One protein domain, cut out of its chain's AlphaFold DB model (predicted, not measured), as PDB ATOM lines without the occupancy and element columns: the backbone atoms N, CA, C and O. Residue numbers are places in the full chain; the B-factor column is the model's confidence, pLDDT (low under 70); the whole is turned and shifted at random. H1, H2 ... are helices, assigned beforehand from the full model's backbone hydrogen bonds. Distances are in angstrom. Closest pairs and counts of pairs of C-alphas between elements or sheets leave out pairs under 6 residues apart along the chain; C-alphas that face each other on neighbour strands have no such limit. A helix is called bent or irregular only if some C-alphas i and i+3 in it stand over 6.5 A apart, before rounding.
ATOM      1  N   TRP A 184     154.180 110.657 123.789       58.84
ATOM      2  CA  TRP A 184     154.416 110.010 125.088       58.84
ATOM      3  C   TRP A 184     155.900 109.961 125.497       58.84
ATOM      4  O   TRP A 184     156.193 109.949 126.685       58.84
ATOM      5  N   GLN A 185     156.849 109.979 124.550       57.31
ATOM      6  CA  GLN A 185     158.285 110.044 124.877       57.31
ATOM      7  C   GLN A 185     158.695 111.429 125.387       57.31
ATOM      8  O   GLN A 185     159.692 111.551 126.095       57.31
ATOM      9  N   GLU A 186     157.942 112.466 125.026       54.53
ATOM     10  CA  GLU A 186     158.131 113.823 125.539       54.53
ATOM     11  C   GLU A 186     157.527 113.969 126.941       54.53
ATOM     12  O   GLU A 186     158.103 114.665 127.771       54.53
ATOM     13  N   ALA A 187     156.444 113.241 127.241       51.66
ATOM     14  CA  ALA A 187     155.855 113.178 128.581       51.66
ATOM     15  C   ALA A 187     156.760 112.455 129.599       51.66
ATOM     16  O   ALA A 187     156.884 112.917 130.727       51.66
ATOM     17  N   ASP A 188     157.438 111.375 129.194       50.31
ATOM     18  CA  ASP A 188     158.385 110.643 130.057       50.31
ATOM     19  C   ASP A 188     159.672 111.443 130.354       50.31
ATOM     20  O   ASP A 188     160.373 111.165 131.327       50.31
ATOM     21  N   ALA A 189     160.004 112.423 129.506       54.09
ATOM     22  CA  ALA A 189     161.188 113.275 129.642       54.09
ATOM     23  C   ALA A 189     160.887 114.656 130.255       54.09
ATOM     24  O   ALA A 189     161.819 115.427 130.491       54.09
ATOM     25  N   ALA A 190     159.616 114.988 130.484       60.09
ATOM     26  CA  ALA A 190     159.211 116.262 131.056       60.09
ATOM     27  C   ALA A 190     159.313 116.228 132.586       60.09
ATOM     28  O   ALA A 190     158.823 115.304 133.231       60.09
ATOM     29  N   GLU A 191     159.908 117.271 133.174       67.06
ATOM     30  CA  GLU A 191     159.927 117.465 134.634       67.06
ATOM     31  C   GLU A 191     158.513 117.631 135.219       67.06
ATOM     32  O   GLU A 191     158.306 117.386 136.406       67.06
ATOM     33  N   ASP A 192     157.541 117.993 134.377       64.31
ATOM     34  CA  ASP A 192     156.124 118.062 134.713       64.31
ATOM     35  C   ASP A 192     155.278 117.383 133.614       64.31
ATOM     36  O   ASP A 192     154.991 117.996 132.577       64.31
ATOM     37  N   PRO A 193     154.880 116.110 133.795       53.38
ATOM     38  CA  PRO A 193     154.073 115.402 132.810       53.38
ATOM     39  C   PRO A 193     152.697 116.060 132.624       53.38
ATOM     40  O   PRO A 193     152.165 116.035 131.513       53.38
ATOM     41  N   GLU A 194     152.131 116.716 133.645       57.19
ATOM     42  CA  GLU A 194     150.822 117.375 133.522       57.19
ATOM     43  C   GLU A 194     150.862 118.597 132.592       57.19
ATOM     44  O   GLU A 194     149.878 118.880 131.897       57.19
ATOM     45  N   ALA A 195     152.008 119.275 132.482       60.66
ATOM     46  CA  ALA A 195     152.210 120.378 131.542       60.66
ATOM     47  C   ALA A 195     152.199 119.924 130.067       60.66
ATOM     48  O   ALA A 195     151.728 120.652 129.193       60.66
ATOM     49  N   VAL A 196     152.667 118.705 129.776       59.03
ATOM     50  CA  VAL A 196     152.622 118.121 128.420       59.03
ATOM     51  C   VAL A 196     151.201 117.662 128.081       59.03
ATOM     52  O   VAL A 196     150.718 117.884 126.968       59.03
ATOM     53  N   PHE A 197     150.480 117.092 129.051       56.00
ATOM     54  CA  PHE A 197     149.096 116.647 128.850       56.00
ATOM     55  C   PHE A 197     148.087 117.798 128.743       56.00
ATOM     56  O   PHE A 197     147.064 117.638 128.077       56.00
ATOM     57  N   SER A 198     148.377 118.964 129.322       57.94
ATOM     58  CA  SER A 198     147.545 120.172 129.192       57.94
ATOM     59  C   SER A 198     147.733 120.921 127.864       57.94
ATOM     60  O   SER A 198     146.912 121.777 127.532       57.94
ATOM     61  N   GLN A 199     148.753 120.572 127.070       57.59
ATOM     62  CA  GLN A 199     148.953 121.088 125.708       57.59
ATOM     63  C   GLN A 199     148.382 120.174 124.613       57.59
ATOM     64  O   GLN A 199     148.316 120.571 123.448       57.59
ATOM     65  N   ALA A 200     147.942 118.961 124.958       58.12
ATOM     66  CA  ALA A 200     147.299 118.071 124.004       58.12
ATOM     67  C   ALA A 200     145.859 118.555 123.706       58.12
ATOM     68  O   ALA A 200     145.137 118.920 124.631       58.12
ATOM     69  N   PRO A 201     145.389 118.532 122.443       66.94
ATOM     70  CA  PRO A 201     144.103 119.114 122.027       66.94
ATOM     71  C   PRO A 201     142.859 118.332 122.501       66.94
ATOM     72  O   PRO A 201     141.771 118.520 121.958       66.94
ATOM     73  N   TYR A 202     143.004 117.436 123.477       61.62
ATOM     74  CA  TYR A 202     141.923 116.584 123.960       61.62
ATOM     75  C   TYR A 202     141.129 117.300 125.047       61.62
ATOM     76  O   TYR A 202     141.666 117.729 126.067       61.62
ATOM     77  N   GLN A 203     139.824 117.419 124.829       78.19
ATOM     78  CA  GLN A 203     138.914 118.013 125.797       78.19
ATOM     79  C   GLN A 203     138.758 117.072 127.008       78.19
ATOM     80  O   GLN A 203     138.849 115.850 126.863       78.19
ATOM     81  N   PRO A 204     138.444 117.585 128.212       73.38
ATOM     82  CA  PRO A 204     138.164 116.750 129.387       73.38
ATOM     83  C   PRO A 204     137.090 115.669 129.150       73.38
ATOM     84  O   PRO A 204     137.122 114.607 129.773       73.38
ATOM     85  N   SER A 205     136.158 115.905 128.222       80.69
ATOM     86  CA  SER A 205     135.149 114.928 127.789       80.69
ATOM     87  C   SER A 205     135.741 113.710 127.075       80.69
ATOM     88  O   SER A 205     135.227 112.601 127.234       80.69
ATOM     89  N   ASP A 206     136.832 113.888 126.330       83.06
ATOM     90  CA  ASP A 206     137.489 112.814 125.579       83.06
ATOM     91  C   ASP A 206     138.167 111.832 126.538       83.06
ATOM     92  O   ASP A 206     138.123 110.618 126.337       83.06
ATOM     93  N   TRP A 207     138.691 112.341 127.655       74.31
ATOM     94  CA  TRP A 207     139.248 111.526 128.730       74.31
ATOM     95  C   TRP A 207     138.196 110.689 129.454       74.31
ATOM     96  O   TRP A 207     138.453 109.526 129.773       74.31
ATOM     97  N   ALA A 208     137.002 111.237 129.693       76.56
ATOM     98  CA  ALA A 208     135.899 110.477 130.279       76.56
ATOM     99  C   ALA A 208     135.449 109.340 129.345       76.56
ATOM    100  O   ALA A 208     135.313 108.197 129.786       76.56
ATOM    101  N   ALA A 209     135.310 109.628 128.046       76.25
ATOM    102  CA  ALA A 209     134.961 108.629 127.038       76.25
ATOM    103  C   ALA A 209     136.040 107.541 126.898       76.25
ATOM    104  O   ALA A 209     135.719 106.357 126.782       76.25
ATOM    105  N   LEU A 210     137.321 107.916 126.953       79.44
ATOM    106  CA  LEU A 210     138.436 106.976 126.858       79.44
ATOM    107  C   LEU A 210     138.531 106.074 128.095       79.44
ATOM    108  O   LEU A 210     138.718 104.868 127.950       79.44
ATOM    109  N   ARG A 211     138.305 106.612 129.302       88.75
ATOM    110  CA  ARG A 211     138.214 105.810 130.537       88.75
ATOM    111  C   ARG A 211     137.038 104.837 130.506       88.75
ATOM    112  O   ARG A 211     137.202 103.683 130.887       88.75
ATOM    113  N   GLN A 212     135.878 105.273 130.018       86.50
ATOM    114  CA  GLN A 212     134.707 104.406 129.891       86.50
ATOM    115  C   GLN A 212     134.950 103.268 128.887       86.50
ATOM    116  O   GLN A 212     134.586 102.126 129.155       86.50
ATOM    117  N   ARG A 213     135.622 103.550 127.763       83.62
ATOM    118  CA  ARG A 213     136.029 102.518 126.794       83.62
ATOM    119  C   ARG A 213     137.063 101.554 127.371       83.62
ATOM    120  O   ARG A 213     136.932 100.354 127.170       83.62
ATOM    121  N   ALA A 214     138.054 102.050 128.110       76.88
ATOM    122  CA  ALA A 214     139.046 101.201 128.768       76.88
ATOM    123  C   ALA A 214     138.402 100.258 129.802       76.88
ATOM    124  O   ALA A 214     138.744  99.078 129.844       76.88
ATOM    125  N   ALA A 215     137.430 100.751 130.578       80.31
ATOM    126  CA  ALA A 215     136.662  99.928 131.513       80.31
ATOM    127  C   ALA A 215     135.846  98.842 130.790       80.31
ATOM    128  O   ALA A 215     135.885  97.685 131.199       80.31
ATOM    129  N   ALA A 216     135.189  99.179 129.674       79.81
ATOM    130  CA  ALA A 216     134.452  98.207 128.864       79.81
ATOM    131  C   ALA A 216     135.369  97.102 128.301       79.81
ATOM    132  O   ALA A 216     135.058  95.919 128.412       79.81
ATOM    133  N   VAL A 217     136.549  97.467 127.784       80.44
ATOM    134  CA  VAL A 217     137.547  96.491 127.304       80.44
ATOM    135  C   VAL A 217     138.046  95.593 128.443       80.44
ATOM    136  O   VAL A 217     138.269  94.403 128.235       80.44
ATOM    137  N   GLN A 218     138.203  96.124 129.658       80.06
ATOM    138  CA  GLN A 218     138.606  95.335 130.824       80.06
ATOM    139  C   GLN A 218     137.522  94.330 131.253       80.06
ATOM    140  O   GLN A 218     137.850  93.192 131.602       80.06
ATOM    141  N   GLU A 219     136.247  94.721 131.203       77.38
ATOM    142  CA  GLU A 219     135.115  93.824 131.466       77.38
ATOM    143  C   GLU A 219     135.030  92.696 130.426       77.38
ATOM    144  O   GLU A 219     134.831  91.540 130.798       77.38
ATOM    145  N   GLU A 220     135.280  92.997 129.148       81.50
ATOM    146  CA  GLU A 220     135.317  92.005 128.064       81.50
ATOM    147  C   GLU A 220     136.553  91.087 128.122       81.50
ATOM    148  O   GLU A 220     136.463  89.892 127.830       81.50
ATOM    149  N   ALA A 221     137.712  91.608 128.535       71.75
ATOM    150  CA  ALA A 221     138.953  90.838 128.635       71.75
ATOM    151  C   ALA A 221     138.978  89.887 129.846       71.75
ATOM    152  O   ALA A 221     139.643  88.849 129.806       71.75
ATOM    153  N   SER A 222     138.246  90.206 130.919       86.62
ATOM    154  CA  SER A 222     138.173  89.404 132.150       86.62
ATOM    155  C   SER A 222     137.785  87.927 131.920       86.62
ATOM    156  O   SER A 222     138.545  87.049 132.343       86.62
ATOM    157  N   PRO A 223     136.688  87.589 131.208       84.75
ATOM    158  CA  PRO A 223     136.329  86.194 130.939       84.75
ATOM    159  C   PRO A 223     137.336  85.476 130.030       84.75
ATOM    160  O   PRO A 223     137.586  84.286 130.220       84.75
ATOM    161  N   VAL A 224     137.966  86.182 129.082       81.94
ATOM    162  CA  VAL A 224     139.000  85.605 128.203       81.94
ATOM    163  C   VAL A 224     140.250  85.242 129.004       81.94
ATOM    164  O   VAL A 224     140.793  84.149 128.841       81.94
ATOM    165  N   MET A 225     140.680  86.112 129.923       74.00
ATOM    166  CA  MET A 225     141.802  85.821 130.820       74.00
ATOM    167  C   MET A 225     141.480  84.696 131.813       74.00
ATOM    168  O   MET A 225     142.346  83.867 132.094       74.00
ATOM    169  N   GLN A 226     140.242  84.618 132.314       81.31
ATOM    170  CA  GLN A 226     139.799  83.504 133.161       81.31
ATOM    171  C   GLN A 226     139.809  82.172 132.400       81.31
ATOM    172  O   GLN A 226     140.321  81.187 132.927       81.31
ATOM    173  N   LEU A 227     139.332  82.153 131.152       87.94
ATOM    174  CA  LEU A 227     139.366  80.969 130.289       87.94
ATOM    175  C   LEU A 227     140.802  80.547 129.944       87.94
ATOM    176  O   LEU A 227     141.132  79.365 129.968       87.94
ATOM    177  N   ALA A 228     141.685  81.502 129.646       76.00
ATOM    178  CA  ALA A 228     143.094  81.203 129.398       76.00
ATOM    179  C   ALA A 228     143.753  80.572 130.636       76.00
ATOM    180  O   ALA A 228     144.496  79.596 130.519       76.00
ATOM    181  N   ARG A 229     143.434  81.084 131.831       78.31
ATOM    182  CA  ARG A 229     143.930  80.540 133.097       78.31
ATOM    183  C   ARG A 229     143.430  79.120 133.354       78.31
ATOM    184  O   ARG A 229     144.239  78.283 133.743       78.31
ATOM    185  N   THR A 230     142.149  78.831 133.124       85.69
ATOM    186  CA  THR A 230     141.610  77.474 133.315       85.69
ATOM    187  C   THR A 230     142.221  76.485 132.328       85.69
ATOM    188  O   THR A 230     142.670  75.423 132.743       85.69
ATOM    189  N   VAL A 231     142.374  76.860 131.054       81.19
ATOM    190  CA  VAL A 231     143.034  76.010 130.045       81.19
ATOM    191  C   VAL A 231     144.491  75.707 130.414       81.19
ATOM    192  O   VAL A 231     144.957  74.584 130.217       81.19
ATOM    193  N   LEU A 232     145.223  76.685 130.958       76.06
ATOM    194  CA  LEU A 232     146.595  76.473 131.427       76.06
ATOM    195  C   LEU A 232     146.649  75.554 132.655       76.06
ATOM    196  O   LEU A 232     147.512  74.681 132.719       76.06
ATOM    197  N   GLN A 233     145.715  75.703 133.596       81.06
ATOM    198  CA  GLN A 233     145.621  74.846 134.783       81.06
ATOM    199  C   GLN A 233     145.265  73.397 134.418       81.06
ATOM    200  O   GLN A 233     145.917  72.467 134.896       81.06
ATOM    201  N   ASP A 234     144.320  73.200 133.499       75.56
ATOM    202  CA  ASP A 234     143.902  71.872 133.036       75.56
ATOM    203  C   ASP A 234     145.007  71.147 132.255       75.56
ATOM    204  O   ASP A 234     145.091  69.918 132.283       75.56
ATOM    205  N   ARG A 235     145.894  71.888 131.578       69.00
ATOM    206  CA  ARG A 235     147.058  71.315 130.882       69.00
ATOM    207  C   ARG A 235     148.269  71.080 131.778       69.00
ATOM    208  O   ARG A 235     149.072  70.204 131.460       69.00
ATOM    209  N   ALA A 236     148.398  71.802 132.888       65.56
ATOM    210  CA  ALA A 236     149.458  71.571 133.867       65.56
ATOM    211  C   ALA A 236     149.216  70.292 134.692       65.56
ATOM    212  O   ALA A 236     150.156  69.542 134.955       65.56
ATOM    213  N   ALA A 237     147.956  69.981 135.018       56.41
ATOM    214  CA  ALA A 237     147.581  68.802 135.806       56.41
ATOM    215  C   ALA A 237     148.104  67.442 135.262       56.41
ATOM    216  O   ALA A 237     148.626  66.648 136.047       56.41
ATOM    217  N   PRO A 238     148.034  67.123 133.953       55.12
ATOM    218  CA  PRO A 238     148.564  65.859 133.429       55.12
ATOM    219  C   PRO A 238     150.100  65.801 133.341       55.12
ATOM    220  O   PRO A 238     150.655  64.700 133.309       55.12
ATOM    221  N   ALA A 239     150.803  66.940 133.324       52.16
ATOM    222  CA  ALA A 239     152.266  66.965 133.251       52.16
ATOM    223  C   ALA A 239     152.916  66.485 134.562       52.16
ATOM    224  O   ALA A 239     153.877  65.713 134.533       52.16
ATOM    225  N   GLU A 240     152.341  66.846 135.712       52.75
ATOM    226  CA  GLU A 240     152.813  66.384 137.026       52.75
ATOM    227  C   GLU A 240     152.575  64.875 137.233       52.75
ATOM    228  O   GLU A 240     153.420  64.170 137.790       52.75
TER     229      GLU A 240
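Overview. This is residues 184 to 240 of the 434 residues of a protein of Chlamydomonas leiostraca (UniProt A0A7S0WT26). One long helix, H3, bent partway along, sticks out from a small head of two short helices, H1 and H2, which are joined to its first end by a short link. H3 makes the length of the whole; residues 198 to 240, of which 204 to 240 belong to H3, stand free, and the head touches neither arm of H3. The 57 printed residues hold three named helices, in the order H1, H2, H3, and no named strand; the class is all helix. The whole is extended, with a radius of gyration of the C-alphas of 19.6 A and spans of 56 by 26 by 11 A.

Along the chain. Begin with H3, residues 204 to 240, and find C-alpha 204 at (138.164, 116.750, 129.387). By its hydrogen bonds it was assigned as one helix, but it is bent: C-alphas 220 and 223 are 6.6 A apart, where about 5 A is found in a regular helix. Its first arm, H3a, runs over residues 204 to 220 and is 24.9 A from first to last C-alpha. Its second arm, H3b, runs 26.5 A over residues 223 to 240 and ends at C-alpha 240, at (152.813, 66.384, 137.026); residues 221 and 222 belong to neither arm. Go back to C-alpha 184 at (154.416, 110.010, 125.088) to find H1, residues 184 to 187, and then look at residues 193 to 197 for H2.

Arrangement. Look first at the bend in H3, where the lines of H3a and H3b stand at a steep tilt of 35.3 degrees, only just past shallow. H2 and H3a are apart, though they follow each other in the chain. H1 is apart from H3a and from H3b, and H2 is apart from H3b. H1 and H2 touch only at the corner by their link; their closest C-alphas, those of Ala 187 and Pro 193, are 5.1 A apart. In the backbones of H2 and H3a every O i to N i+4 pair is within hydrogen-bond range, in H3b 11 of 14 are, and H1, with 4 residues, is too short for such a pair.

Size, cuts and confidence. The two C-alphas farthest apart are those of Gln 199 and Glu 240, at 56.0 A. The printed part has no cut and no long link: H1 to H2 is a tight link of 5 residues, and H2 to H3 is a short link of 6 residues. Look in the B-factor column for the model's confidence: the mean pLDDT of the printed part is 70.5, and 25 residues, 184 to 202 and 235 to 240, are under 70.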